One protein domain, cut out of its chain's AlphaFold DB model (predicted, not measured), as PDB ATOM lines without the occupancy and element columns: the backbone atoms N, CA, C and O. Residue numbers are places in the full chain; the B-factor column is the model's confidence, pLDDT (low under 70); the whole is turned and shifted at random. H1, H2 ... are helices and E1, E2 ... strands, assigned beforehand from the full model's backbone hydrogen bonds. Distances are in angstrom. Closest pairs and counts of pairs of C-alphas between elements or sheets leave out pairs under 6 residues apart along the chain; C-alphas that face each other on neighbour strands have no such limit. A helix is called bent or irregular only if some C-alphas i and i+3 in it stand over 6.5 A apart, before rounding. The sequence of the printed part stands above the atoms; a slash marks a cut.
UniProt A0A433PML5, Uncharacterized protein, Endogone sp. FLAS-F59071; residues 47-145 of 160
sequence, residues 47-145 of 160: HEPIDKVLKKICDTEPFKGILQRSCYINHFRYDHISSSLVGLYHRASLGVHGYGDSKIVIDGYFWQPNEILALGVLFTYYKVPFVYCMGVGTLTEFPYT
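Overview. This is residues 47 to 145 of the 160 residues of an uncharacterized protein of Endogone sp. FLAS-F59071 (UniProt A0A433PML5). Helix H4 lies in the middle, between a cover of three helices, H1, H2 and H3, and a small parallel sheet of two strands, E1 and E2. H1 and H3 lie side by side, and H2 and H3 pack on H4. The printed part has 99 residues, with four named helices and two named strands in the order H1, H2, H3, E1, H4, E2, and is mostly helix. It is compact and rounded, with a radius of gyration of the C-alphas of 13.3 A and spans of 36 by 34 by 22 A.

Arrangement. H1, residues 50 to 59, and H2, residues 63 to 73, touch only at the corner, closest at C-alphas 58 and 64, 5.3 A. H3, residues 78 to 92, touches H1 at a shallow tilt of 24 degrees, opposite ways, closest at C-alphas 51 and 86, 4.8 A. H4, residues 113 to 125, touches H3 with residues 114 to 119 alone, about perpendicular at 86 degrees, closest at C-alphas 81 and 114, 5.4 A. H4 touches H2 at a steep tilt of 48 degrees, closest at C-alphas 67 and 121, 6.6 A. E1, residues 104 to 107, and E2, residues 130 to 133, are parallel; N 131 and O 104 are 2.9 A apart, within hydrogen-bond range. E1, H4 and E2 form a strand-helix-strand unit, two parallel neighbour strands with a helix between, its crossover right-handed. Every O i to N i+4 pair is within range in H1, H2 and H4, and 9 of 11 in H3.

Along the chain. H1 begins at C-alpha 50 (165.019, 159.407, 83.659) and spans 14.3 A, H2 15.4 A. H3 spans 20.8 A and is only just irregular: C-alphas 86 and 89 are 6.7 A apart. E1 spans 9.6 A and H4 18.3 A. E2 spans 10.3 A, ending at C-alpha 133 (157.237, 179.130, 98.946).

Size, cuts and confidence. The C-alphas of His 47 and Thr 138 are the farthest apart, 39.1 A. The printed part has no cut. The link from H3 to E1 is long, 11 residues. Mean pLDDT of the printed part is 73.1; 38 residues are under 70, among them 47 to 58 and 86 to 104.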
ATOM      1  N   HIS A  47     167.991 156.983  75.676       44.25
ATOM      2  CA  HIS A  47     168.046 155.515  75.625       44.25
ATOM      3  C   HIS A  47     167.821 154.849  77.005       44.25
ATOM      4  O   HIS A  47     167.679 153.629  77.093       44.25
ATOM      5  N   GLU A  48     167.743 155.637  78.085       48.22
ATOM      6  CA  GLU A  48     167.286 155.203  79.403       48.22
ATOM      7  C   GLU A  48     166.335 156.268  79.981       48.22
ATOM      8  O   GLU A  48     166.717 157.440  80.040       48.22
ATOM      9  N   PRO A  49     165.098 155.907  80.364       61.03
ATOM     10  CA  PRO A  49     164.157 156.881  80.889       61.03
ATOM     11  C   PRO A  49     164.625 157.379  82.272       61.03
ATOM     12  O   PRO A  49     165.250 156.658  83.058       61.03
ATOM     13  N   ILE A  50     164.437 158.676  82.518       56.22
ATOM     14  CA  ILE A  50     165.019 159.407  83.659       56.22
ATOM     15  C   ILE A  50     164.488 158.898  85.008       56.22
ATOM     16  O   ILE A  50     165.197 158.938  86.012       56.22
ATOM     17  N   ASP A  51     163.289 158.325  85.017       56.62
ATOM     18  CA  ASP A  51     162.712 157.561  86.125       56.62
ATOM     19  C   ASP A  51     163.646 156.429  86.609       56.62
ATOM     20  O   ASP A  51     163.874 156.275  87.814       56.62
ATOM     21  N   LYS A  52     164.270 155.678  85.691       61.44
ATOM     22  CA  LYS A  52     165.239 154.619  86.017       61.44
ATOM     23  C   LYS A  52     166.532 155.189  86.572       61.44
ATOM     24  O   LYS A  52     167.137 154.566  87.441       61.44
ATOM     25  N   VAL A  53     166.950 156.356  86.091       63.25
ATOM     26  CA  VAL A  53     168.129 157.052  86.612       63.25
ATOM     27  C   VAL A  53     167.870 157.490  88.051       63.25
ATOM     28  O   VAL A  53     168.631 157.094  88.926       63.25
ATOM     29  N   LEU A  54     166.764 158.192  88.321       63.00
ATOM     30  CA  LEU A  54     166.364 158.637  89.666       63.00
ATOM     31  C   LEU A  54     166.180 157.469  90.641       63.00
ATOM     32  O   LEU A  54     166.599 157.553  91.798       63.00
ATOM     33  N   LYS A  55     165.631 156.348  90.163       68.81
ATOM     34  CA  LYS A  55     165.540 155.112  90.943       68.81
ATOM     35  C   LYS A  55     166.919 154.594  91.353       68.81
ATOM     36  O   LYS A  55     167.127 154.306  92.525       68.81
ATOM     37  N   LYS A  56     167.881 154.548  90.423       65.94
ATOM     38  CA  LYS A  56     169.262 154.152  90.739       65.94
ATOM     39  C   LYS A  56     169.890 155.075  91.789       65.94
ATOM     40  O   LYS A  56     170.594 154.568  92.650       65.94
ATOM     41  N   ILE A  57     169.607 156.384  91.770       66.44
ATOM     42  CA  ILE A  57     170.082 157.324  92.811       66.44
ATOM     43  C   ILE A  57     169.493 156.972  94.178       66.44
ATOM     44  O   ILE A  57     170.212 156.936  95.168       66.44
ATOM     45  N   CYS A  58     168.192 156.669  94.241       67.12
ATOM     46  CA  CYS A  58     167.535 156.264  95.489       67.12
ATOM     47  C   CYS A  58     168.158 155.012  96.119       67.12
ATOM     48  O   CYS A  58     168.072 154.838  97.337       67.12
ATOM     49  N   ASP A  59     168.766 154.165  95.287       70.81
ATOM     50  CA  ASP A  59     169.382 152.904  95.674       70.81
ATOM     51  C   ASP A  59     170.896 153.012  95.942       70.81
ATOM     52  O   ASP A  59     171.472 152.067  96.488       70.81
ATOM     53  N   THR A  60     171.555 154.132  95.612       71.56
ATOM     54  CA  THR A  60     172.978 154.324  95.924       71.56
ATOM     55  C   THR A  60     173.179 154.795  97.361       71.56
ATOM     56  O   THR A  60     172.646 155.813  97.801       71.56
ATOM     57  N   GLU A  61     174.034 154.092  98.103       69.31
ATOM     58  CA  GLU A  61     174.691 154.681  99.271       69.31
ATOM     59  C   GLU A  61     175.713 155.697  98.745       69.31
ATOM     60  O   GLU A  61     176.521 155.325  97.890       69.31
ATOM     61  N   PRO A  62     175.675 156.984  99.143       78.06
ATOM     62  CA  PRO A  62     175.165 157.511 100.415       78.06
ATOM     63  C   PRO A  62     173.815 158.253 100.356       78.06
ATOM     64  O   PRO A  62     173.303 158.697 101.389       78.06
ATOM     65  N   PHE A  63     173.230 158.417  99.168       78.50
ATOM     66  CA  PHE A  63     171.958 159.124  99.009       78.50
ATOM     67  C   PHE A  63     170.818 158.401  99.731       78.50
ATOM     68  O   PHE A  63     170.021 159.033 100.426       78.50
ATOM     69  N   LYS A  64     170.779 157.070  99.633       82.44
ATOM     70  CA  LYS A  64     169.799 156.231 100.325       82.44
ATOM     71  C   LYS A  64     169.797 156.462 101.836       82.44
ATOM     72  O   LYS A  64     168.728 156.710 102.396       82.44
ATOM     73  N   GLY A  65     170.966 156.464 102.482       84.44
ATOM     74  CA  GLY A  65     171.093 156.766 103.909       84.44
ATOM     75  C   GLY A  65     170.594 158.167 104.283       84.44
ATOM     76  O   GLY A  65     169.873 158.330 105.271       84.44
ATOM     77  N   ILE A  66     170.898 159.180 103.467       85.00
ATOM     78  CA  ILE A  66     170.393 160.551 103.661       85.00
ATOM     79  C   ILE A  66     168.870 160.594 103.518       85.00
ATOM     80  O   ILE A  66     168.190 161.187 104.361       85.00
ATOM     81  N   LEU A  67     168.320 159.930 102.503       84.62
ATOM     82  CA  LEU A  67     166.884 159.880 102.258       84.62
ATOM     83  C   LEU A  67     166.149 159.165 103.394       84.62
ATOM     84  O   LEU A  67     165.166 159.692 103.908       84.62
ATOM     85  N   GLN A  68     166.652 158.016 103.850       89.12
ATOM     86  CA  GLN A  68     166.101 157.281 104.992       89.12
ATOM     87  C   GLN A  68     166.137 158.108 106.278       89.12
ATOM     88  O   GLN A  68     165.138 158.168 106.996       89.12
ATOM     89  N   ARG A  69     167.252 158.797 106.553       89.50
ATOM     90  CA  ARG A  69     167.372 159.669 107.728       89.50
ATOM     91  C   ARG A  69     166.410 160.852 107.658       89.50
ATOM     92  O   ARG A  69     165.776 161.178 108.655       89.50
ATOM     93  N   SER A  70     166.264 161.453 106.481       89.25
ATOM     94  CA  SER A  70     165.309 162.540 106.237       89.25
ATOM     95  C   SER A  70     163.869 162.064 106.433       89.25
ATOM     96  O   SER A  70     163.077 162.749 107.071       89.25
ATOM     97  N   CYS A  71     163.541 160.859 105.959       90.69
ATOM     98  CA  CYS A  71     162.238 160.238 106.190       90.69
ATOM     99  C   CYS A  71     161.982 160.012 107.684       90.69
ATOM    100  O   CYS A  71     160.931 160.400 108.183       90.69
ATOM    101  N   TYR A  72     162.956 159.452 108.408       91.81
ATOM    102  CA  TYR A  72     162.848 159.190 109.843       91.81
ATOM    103  C   TYR A  72     162.598 160.469 110.654       91.81
ATOM    104  O   TYR A  72     161.666 160.510 111.453       91.81
ATOM    105  N   ILE A  73     163.389 161.523 110.417       92.62
ATOM    106  CA  ILE A  73     163.286 162.793 111.156       92.62
ATOM    107  C   ILE A  73     161.948 163.491 110.890       92.62
ATOM    108  O   ILE A  73     161.369 164.068 111.803       92.62
ATOM    109  N   ASN A  74     161.452 163.431 109.653       92.56
ATOM    110  CA  ASN A  74     160.218 164.110 109.254       92.56
ATOM    111  C   ASN A  74     158.978 163.196 109.330       92.56
ATOM    112  O   ASN A  74     157.919 163.569 108.836       92.56
ATOM    113  N   HIS A  75     159.097 162.004 109.926       92.12
ATOM    114  CA  HIS A  75     158.014 161.024 110.089       92.12
ATOM    115  C   HIS A  75     157.342 160.563 108.779       92.12
ATOM    116  O   HIS A  75     156.157 160.227 108.755       92.12
ATOM    117  N   PHE A  76     158.107 160.487 107.688       91.31
ATOM    118  CA  PHE A  76     157.654 159.920 106.417       91.31
ATOM    119  C   PHE A  76     158.093 158.467 106.253       91.31
ATOM    120  O   PHE A  76     159.131 158.035 106.757       91.31
ATOM    121  N   ARG A  77     157.326 157.706 105.468       90.81
ATOM    122  CA  ARG A  77     157.745 156.374 105.029       90.81
ATOM    123  C   ARG A  77     158.670 156.475 103.816       90.81
ATOM    124  O   ARG A  77     158.342 157.138 102.833       90.81
ATOM    125  N   TYR A  78     159.806 155.786 103.872       87.12
ATOM    126  CA  TYR A  78     160.838 155.821 102.829       87.12
ATOM    127  C   TYR A  78     160.334 155.388 101.445       87.12
ATOM    128  O   TYR A  78     160.664 156.015 100.442       87.12
ATOM    129  N   ASP A  79     159.513 154.341 101.382       86.19
ATOM    130  CA  ASP A  79     158.947 153.803 100.141       86.19
ATOM    131  C   ASP A  79     158.078 154.827  99.398       86.19
ATOM    132  O   ASP A  79     158.154 154.937  98.171       86.19
ATOM    133  N   HIS A  80     157.307 155.626 100.137       85.44
ATOM    134  CA  HIS A  80     156.494 156.699  99.571       85.44
ATOM    135  C   HIS A  80     157.370 157.817  98.990       85.44
ATOM    136  O   HIS A  80     157.123 158.270  97.872       85.44
ATOM    137  N   ILE A  81     158.420 158.237  99.701       85.44
ATOM    138  CA  ILE A  81     159.327 159.295  99.226       85.44
ATOM    139  C   ILE A  81     160.156 158.819  98.025       85.44
ATOM    140  O   ILE A  81     160.247 159.525  97.021       85.44
ATOM    141  N   SER A  82     160.701 157.603  98.079       83.25
ATOM    142  CA  SER A  82     161.462 157.007  96.973       83.25
ATOM    143  C   SER A  82     160.607 156.865  95.710       83.25
ATOM    144  O   SER A  82     161.038 157.245  94.622       83.25
ATOM    145  N   SER A  83     159.356 156.414  95.851       81.56
ATOM    146  CA  SER A  83     158.421 156.337  94.719       81.56
ATOM    147  C   SER A  83     158.080 157.721  94.158       81.56
ATOM    148  O   SER A  83     157.926 157.889  92.949       81.56
ATOM    149  N   SER A  84     158.015 158.730  95.029       77.50
ATOM    150  CA  SER A  84     157.770 160.118  94.632       77.50
ATOM    151  C   SER A  84     158.917 160.676  93.802       77.50
ATOM    152  O   SER A  84     158.640 161.260  92.760       77.50
ATOM    153  N   LEU A  85     160.174 160.428  94.201       74.25
ATOM    154  CA  LEU A  85     161.382 160.805  93.447       74.25
ATOM    155  C   LEU A  85     161.349 160.277  92.012       74.25
ATOM    156  O   LEU A  85     161.598 161.032  91.078       74.25
ATOM    157  N   VAL A  86     160.986 159.007  91.825       68.25
ATOM    158  CA  VAL A  86     160.863 158.399  90.488       68.25
ATOM    159  C   VAL A  86     159.778 159.099  89.657       68.25
ATOM    160  O   VAL A  86     159.962 159.330  88.463       68.25
ATOM    161  N   GLY A  87     158.674 159.501  90.292       67.00
ATOM    162  CA  GLY A  87     157.574 160.231  89.656       67.00
ATOM    163  C   GLY A  87     157.799 161.737  89.456       67.00
ATOM    164  O   GLY A  87     157.016 162.363  88.737       67.00
ATOM    165  N   LEU A  88     158.838 162.335  90.059       69.56
ATOM    166  CA  LEU A  88     159.107 163.778  89.958       69.56
ATOM    167  C   LEU A  88     159.416 164.202  88.525       69.56
ATOM    168  O   LEU A  88     158.979 165.268  88.116       69.56
ATOM    169  N   TYR A  89     160.124 163.374  87.751       61.19
ATOM    170  CA  TYR A  89     160.476 163.697  86.365       61.19
ATOM    171  C   TYR A  89     159.236 163.983  85.509       61.19
ATOM    172  O   TYR A  89     159.165 164.997  84.818       61.19
ATOM    173  N   HIS A  90     158.224 163.123  85.615       59.53
ATOM    174  CA  HIS A  90     156.982 163.289  84.870       59.53
ATOM    175  C   HIS A  90     156.221 164.543  85.307       59.53
ATOM    176  O   HIS A  90     155.705 165.261  84.457       59.53
ATOM    177  N   ARG A  91     156.199 164.860  86.606       57.94
ATOM    178  CA  ARG A  91     155.494 166.045  87.120       57.94
ATOM    179  C   ARG A  91     156.227 167.358  86.854       57.94
ATOM    180  O   ARG A  91     155.588 168.319  86.449       57.94
ATOM    181  N   ALA A  92     157.554 167.376  86.958       56.59
ATOM    182  CA  ALA A  92     158.379 168.532  86.604       56.59
ATOM    183  C   ALA A  92     158.295 168.877  85.106       56.59
ATOM    184  O   ALA A  92     158.416 170.037  84.736       56.59
ATOM    185  N   SER A  93     158.049 167.883  84.242       49.44
ATOM    186  CA  SER A  93     157.854 168.104  82.800       49.44
ATOM    187  C   SER A  93     156.482 168.688  82.420       49.44
ATOM    188  O   SER A  93     156.289 169.062  81.265       49.44
ATOM    189  N   LEU A  94     155.530 168.754  83.361       41.53
ATOM    190  CA  LEU A  94     154.137 169.150  83.108       41.53
ATOM    191  C   LEU A  94     153.804 170.589  83.522       41.53
ATOM    192  O   LEU A  94     152.724 171.075  83.195       41.53
ATOM    193  N   GLY A  95     154.707 171.293  84.197       43.91
ATOM    194  CA  GLY A  95     154.487 172.686  84.552       43.91
ATOM    195  C   GLY A  95     155.750 173.320  85.094       43.91
ATOM    196  O   GLY A  95     156.350 172.804  86.034       43.91
ATOM    197  N   VAL A  96     156.136 174.454  84.516       45.75
ATOM    198  CA  VAL A  96     157.189 175.284  85.085       45.75
ATOM    199  C   VAL A  96     156.713 176.732  85.085       45.75
ATOM    200  O   VAL A  96     156.346 177.301  84.058       45.75
ATOM    201  N   HIS A  97     156.660 177.316  86.278       40.75
ATOM    202  CA  HIS A  97     156.489 178.746  86.467       40.75
ATOM    203  C   HIS A  97     157.849 179.322  86.847       40.75
ATOM    204  O   HIS A  97     158.386 179.037  87.916       40.75
ATOM    205  N   GLY A  98     158.421 180.099  85.930       40.12
ATOM    206  CA  GLY A  98     159.703 180.758  86.118       40.12
ATOM    207  C   GLY A  98     159.603 181.952  87.065       40.12
ATOM    208  O   GLY A  98     158.752 182.823  86.897       40.12
ATOM    209  N   TYR A  99     160.537 182.031  88.012       39.88
ATOM    210  CA  TYR A  99     161.008 183.305  88.553       39.88
ATOM    211  C   TYR A  99     162.394 183.576  87.965       39.88
ATOM    212  O   TYR A  99     163.223 182.674  87.873       39.88
ATOM    213  N   GLY A 100     162.618 184.812  87.520       39.66
ATOM    214  CA  GLY A 100     163.737 185.236  86.671       39.66
ATOM    215  C   GLY A 100     165.139 185.208  87.286       39.66
ATOM    216  O   GLY A 100     166.020 185.868  86.751       39.66
ATOM    217  N   ASP A 101     165.380 184.431  88.339       48.31
ATOM    218  CA  ASP A 101     166.692 184.302  88.964       48.31
ATOM    219  C   ASP A 101     167.137 182.841  89.048       48.31
ATOM    220  O   ASP A 101     166.348 181.905  89.057       48.31
ATOM    221  N   SER A 102     168.449 182.640  89.098       51.53
ATOM    222  CA  SER A 102     169.172 181.361  89.074       51.53
ATOM    223  C   SER A 102     168.862 180.358  90.199       51.53
ATOM    224  O   SER A 102     169.584 179.368  90.329       51.53
ATOM    225  N   LYS A 103     167.825 180.583  91.010       56.66
ATOM    226  CA  LYS A 103     167.464 179.755  92.165       56.66
ATOM    227  C   LYS A 103     166.284 178.852  91.825       56.66
ATOM    228  O   LYS A 103     165.277 179.314  91.299       56.66
ATOM    229  N   ILE A 104     166.395 177.570  92.171       69.00
ATOM    230  CA  ILE A 104     165.276 176.632  92.048       69.00
ATOM    231  C   ILE A 104     164.223 176.988  93.104       69.00
ATOM    232  O   ILE A 104     164.559 177.159  94.274       69.00
ATOM    233  N   VAL A 105     162.957 177.099  92.704       72.94
ATOM    234  CA  VAL A 105     161.835 177.353  93.618       72.94
ATOM    235  C   VAL A 105     161.045 176.060  93.802       72.94
ATOM    236  O   VAL A 105     160.566 175.480  92.829       72.94
ATOM    237  N   ILE A 106     160.902 175.606  95.047       78.31
ATOM    238  CA  ILE A 106     159.952 174.553  95.418       78.31
ATOM    239  C   ILE A 106     158.685 175.243  95.918       78.31
ATOM    240  O   ILE A 106     158.682 175.831  96.997       78.31
ATOM    241  N   ASP A 107     157.610 175.164  95.143       74.94
ATOM    242  CA  ASP A 107     156.329 175.759  95.516       74.94
ATOM    243  C   ASP A 107     155.379 174.709  96.101       74.94
ATOM    244  O   ASP A 107     154.920 173.798  95.410       74.94
ATOM    245  N   GLY A 108     155.063 174.853  97.388       76.50
ATOM    246  CA  GLY A 108     154.154 173.968  98.110       76.50
ATOM    247  C   GLY A 108     152.727 173.917  97.553       76.50
ATOM    248  O   GLY A 108     151.980 173.019  97.926       76.50
ATOM    249  N   TYR A 109     152.342 174.826  96.649       75.19
ATOM    250  CA  TYR A 109     151.071 174.739  95.923       75.19
ATOM    251  C   TYR A 109     151.064 173.631  94.858       75.19
ATOM    252  O   TYR A 109     150.035 172.994  94.636       75.19
ATOM    253  N   PHE A 110     152.200 173.386  94.200       72.25
ATOM    254  CA  PHE A 110     152.290 172.454  93.067       72.25
ATOM    255  C   PHE A 110     152.762 171.053  93.458       72.25
ATOM    256  O   PHE A 110     152.547 170.097  92.712       72.25
ATOM    257  N   TRP A 111     153.392 170.918  94.624       78.31
ATOM    258  CA  TRP A 111     154.026 169.680  95.062       78.31
ATOM    259  C   TRP A 111     153.332 169.096  96.287       78.31
ATOM    260  O   TRP A 111     152.981 169.809  97.223       78.31
ATOM    261  N   GLN A 112     153.173 167.773  96.318       85.25
ATOM    262  CA  GLN A 112     152.691 167.094  97.518       85.25
ATOM    263  C   GLN A 112     153.781 167.065  98.611       85.25
ATOM    264  O   GLN A 112     154.970 167.091  98.288       85.25
ATOM    265  N   PRO A 113     153.429 166.938  99.905       88.88
ATOM    266  CA  PRO A 113     154.387 166.907 101.023       88.88
ATOM    267  C   PRO A 113     155.593 165.965 100.830       88.88
ATOM    268  O   PRO A 113     156.747 166.327 101.057       88.88
ATOM    269  N   ASN A 114     155.332 164.756 100.339       88.19
ATOM    270  CA  ASN A 114     156.332 163.749  99.988       88.19
ATOM    271  C   ASN A 114     157.274 164.189  98.859       88.19
ATOM    272  O   ASN A 114     158.455 163.843  98.865       88.19
ATOM    273  N   GLU A 115     156.763 164.938  97.890       83.56
ATOM    274  CA  GLU A 115     157.535 165.463  96.764       83.56
ATOM    275  C   GLU A 115     158.387 166.656  97.174       83.56
ATOM    276  O   GLU A 115     159.548 166.735  96.785       83.56
ATOM    277  N   ILE A 116     157.839 167.536  98.013       87.00
ATOM    278  CA  ILE A 116     158.568 168.661  98.603       87.00
ATOM    279  C   ILE A 116     159.771 168.127  99.391       87.00
ATOM    280  O   ILE A 116     160.894 168.584  99.174       87.00
ATOM    281  N   LEU A 117     159.568 167.115 100.248       89.62
ATOM    282  CA  LEU A 117     160.662 166.472 100.982       89.62
ATOM    283  C   LEU A 117     161.682 165.831 100.031       89.62
ATOM    284  O   LEU A 117     162.882 166.042 100.191       89.62
ATOM    285  N   ALA A 118     161.220 165.075  99.033       86.12
ATOM    286  CA  ALA A 118     162.077 164.446  98.030       86.12
ATOM    287  C   ALA A 118     162.967 165.458  97.288       86.12
ATOM    288  O   ALA A 118     164.175 165.243  97.175       86.12
ATOM    289  N   LEU A 119     162.383 166.561  96.813       82.50
ATOM    290  CA  LEU A 119     163.087 167.642  96.121       82.50
ATOM    291  C   LEU A 119     164.107 168.320  97.037       82.50
ATOM    292  O   LEU A 119     165.257 168.499  96.640       82.50
ATOM    293  N   GLY A 120     163.720 168.628  98.279       84.31
ATOM    294  CA  GLY A 120     164.630 169.205  99.267       84.31
ATOM    295  C   GLY A 120     165.838 168.307  99.530       84.31
ATOM    296  O   GLY A 120     166.976 168.762  99.442       84.31
ATOM    297  N   VAL A 121     165.612 167.009  99.769       84.56
ATOM    298  CA  VAL A 121     166.698 166.037  99.976       84.56
ATOM    299  C   VAL A 121     167.609 165.949  98.752       84.56
ATOM    300  O   VAL A 121     168.831 165.959  98.900       84.56
ATOM    301  N   LEU A 122     167.034 165.898  97.548       80.81
ATOM    302  CA  LEU A 122     167.782 165.829  96.295       80.81
ATOM    303  C   LEU A 122     168.683 167.057  96.110       80.81
ATOM    304  O   LEU A 122     169.884 166.914  95.868       80.81
ATOM    305  N   PHE A 123     168.133 168.259  96.264       77.94
ATOM    306  CA  PHE A 123     168.893 169.492  96.078       77.94
ATOM    307  C   PHE A 123     169.931 169.704  97.174       77.94
ATOM    308  O   PHE A 123     171.068 170.058  96.863       77.94
ATOM    309  N   THR A 124     169.613 169.403  98.433       79.19
ATOM    310  CA  THR A 124     170.601 169.456  99.517       79.19
ATOM    311  C   THR A 124     171.736 168.460  99.302       79.19
ATOM    312  O   THR A 124     172.897 168.829  99.483       79.19
ATOM    313  N   TYR A 125     171.442 167.235  98.860       77.44
ATOM    314  CA  TYR A 125     172.468 166.234  98.564       77.44
ATOM    315  C   TYR A 125     173.442 166.706  97.479       77.44
ATOM    316  O   TYR A 125     174.655 166.587  97.631       77.44
ATOM    317  N   TYR A 126     172.919 167.300  96.405       70.69
ATOM    318  CA  TYR A 126     173.733 167.810  95.301       70.69
ATOM    319  C   TYR A 126     174.269 169.234  95.514       70.69
ATOM    320  O   TYR A 126     174.909 169.772  94.609       70.69
ATOM    321  N   LYS A 127     174.050 169.833  96.693       69.31
ATOM    322  CA  LYS A 127     174.418 171.224  97.021       69.31
ATOM    323  C   LYS A 127     173.831 172.245  96.032       69.31
ATOM    324  O   LYS A 127     174.445 173.265  95.736       69.31
ATOM    325  N   VAL A 128     172.636 171.967  95.516       68.56
ATOM    326  CA  VAL A 128     171.902 172.851  94.609       68.56
ATOM    327  C   VAL A 128     171.127 173.881  95.440       68.56
ATOM    328  O   VAL A 128     170.303 173.486  96.266       68.56
ATOM    329  N   PRO A 129     171.360 175.191  95.251       67.19
ATOM    330  CA  PRO A 129     170.605 176.220  95.956       67.19
ATOM    331  C   PRO A 129     169.134 176.222  95.533       67.19
ATOM    332  O   PRO A 129     168.820 176.291  94.341       67.19
ATOM    333  N   PHE A 130     168.235 176.213  96.513       75.75
ATOM    334  CA  PHE A 130     166.800 176.339  96.286       75.75
ATOM    335  C   PHE A 130     166.145 177.222  97.352       75.75
ATOM    336  O   PHE A 130     166.720 177.476  98.412       75.75
ATOM    337  N   VAL A 131     164.941 177.696  97.056       81.12
ATOM    338  CA  VAL A 131     164.060 178.404  97.989       81.12
ATOM    339  C   VAL A 131     162.696 177.727  98.010       81.12
ATOM    340  O   VAL A 131     162.336 177.020  97.068       81.12
ATOM    341  N   TYR A 132     161.942 177.937  99.082       82.31
ATOM    342  CA  TYR A 132     160.604 177.383  99.242       82.31
ATOM    343  C   TYR A 132     159.566 178.494  99.355       82.31
ATOM    344  O   TYR A 132     159.808 179.509 100.009       82.31
ATOM    345  N   CYS A 133     158.408 178.289  98.736       80.19
ATOM    346  CA  CYS A 133     157.237 179.130  98.946       80.19
ATOM    347  C   CYS A 133     156.019 178.289  99.323       80.19
ATOM    348  O   CYS A 133     155.800 177.203  98.790       80.19
ATOM    349  N   MET A 134     155.208 178.802 100.246       73.56
ATOM    350  CA  MET A 134     153.990 178.142 100.739       73.56
ATOM    351  C   MET A 134     152.772 178.552  99.898       73.56
ATOM    352  O   MET A 134     151.720 178.900 100.429       73.56
ATOM    353  N   GLY A 135     152.943 178.559  98.575       60.94
ATOM    354  CA  GLY A 135     151.988 179.092  97.607       60.94
ATOM    355  C   GLY A 135     152.367 180.459  97.040       60.94
ATOM    356  O   GLY A 135     153.279 181.126  97.534       60.94
ATOM    357  N   VAL A 136     151.653 180.820  95.963       55.19
ATOM    358  CA  VAL A 136     151.889 181.927  95.014       55.19
ATOM    359  C   VAL A 136     152.813 183.023  95.563       55.19
ATOM    360  O   VAL A 136     152.378 184.000  96.171       55.19
ATOM    361  N   GLY A 137     154.119 182.837  95.350       55.94
ATOM    362  CA  GLY A 137     155.158 183.848  95.570       55.94
ATOM    363  C   GLY A 137     155.546 184.158  97.021       55.94
ATOM    364  O   GLY A 137     156.449 184.971  97.224       55.94
ATOM    365  N   THR A 138     154.938 183.533  98.036       73.69
ATOM    366  CA  THR A 138     155.292 183.811  99.442       73.69
ATOM    367  C   THR A 138     156.442 182.917  99.888       73.69
ATOM    368  O   THR A 138     156.233 181.770 100.293       73.69
ATOM    369  N   LEU A 139     157.666 183.442  99.796       80.00
ATOM    370  CA  LEU A 139     158.865 182.772 100.297       80.00
ATOM    371  C   LEU A 139     158.760 182.541 101.807       80.00
ATOM    372  O   LEU A 139     158.427 183.454 102.560       80.00
ATOM    373  N   THR A 140     159.074 181.326 102.242       84.12
ATOM    374  CA  THR A 140     159.096 180.961 103.659       84.12
ATOM    375  C   THR A 140     160.167 179.905 103.929       84.12
ATOM    376  O   THR A 140     160.853 179.438 103.016       84.12
ATOM    377  N   GLU A 141     160.333 179.542 105.197       88.50
ATOM    378  CA  GLU A 141     161.240 178.478 105.603       88.50
ATOM    379  C   GLU A 141     160.796 177.133 105.026       88.50
ATOM    380  O   GLU A 141     159.610 176.799 104.977       88.50
ATOM    381  N   PHE A 142     161.772 176.346 104.572       87.62
ATOM    382  CA  PHE A 142     161.500 175.004 104.083       87.62
ATOM    383  C   PHE A 142     160.960 174.141 105.239       87.62
ATOM    384  O   PHE A 142     161.594 174.081 106.293       87.62
ATOM    385  N   PRO A 143     159.816 173.451 105.068       90.31
ATOM    386  CA  PRO A 143     159.061 172.887 106.189       90.31
ATOM    387  C   PRO A 143     159.652 171.588 106.752       90.31
ATOM    388  O   PRO A 143     159.088 171.020 107.686       90.31
ATOM    389  N   TYR A 144     160.761 171.091 106.192       92.38
ATOM    390  CA  TYR A 144     161.367 169.824 106.592       92.38
ATOM    391  C   TYR A 144     162.818 169.977 107.017       92.38
ATOM    392  O   TYR A 144     163.591 170.759 106.465       92.38
ATOM    393  N   THR A 145     163.218 169.138 107.965       91.88
ATOM    394  CA  THR A 145     164.611 169.057 108.397       91.88
ATOM    395  C   THR A 145     165.405 168.200 107.420       91.88
ATOM    396  O   THR A 145     165.100 167.020 107.229       91.88
TER     397      THR A 145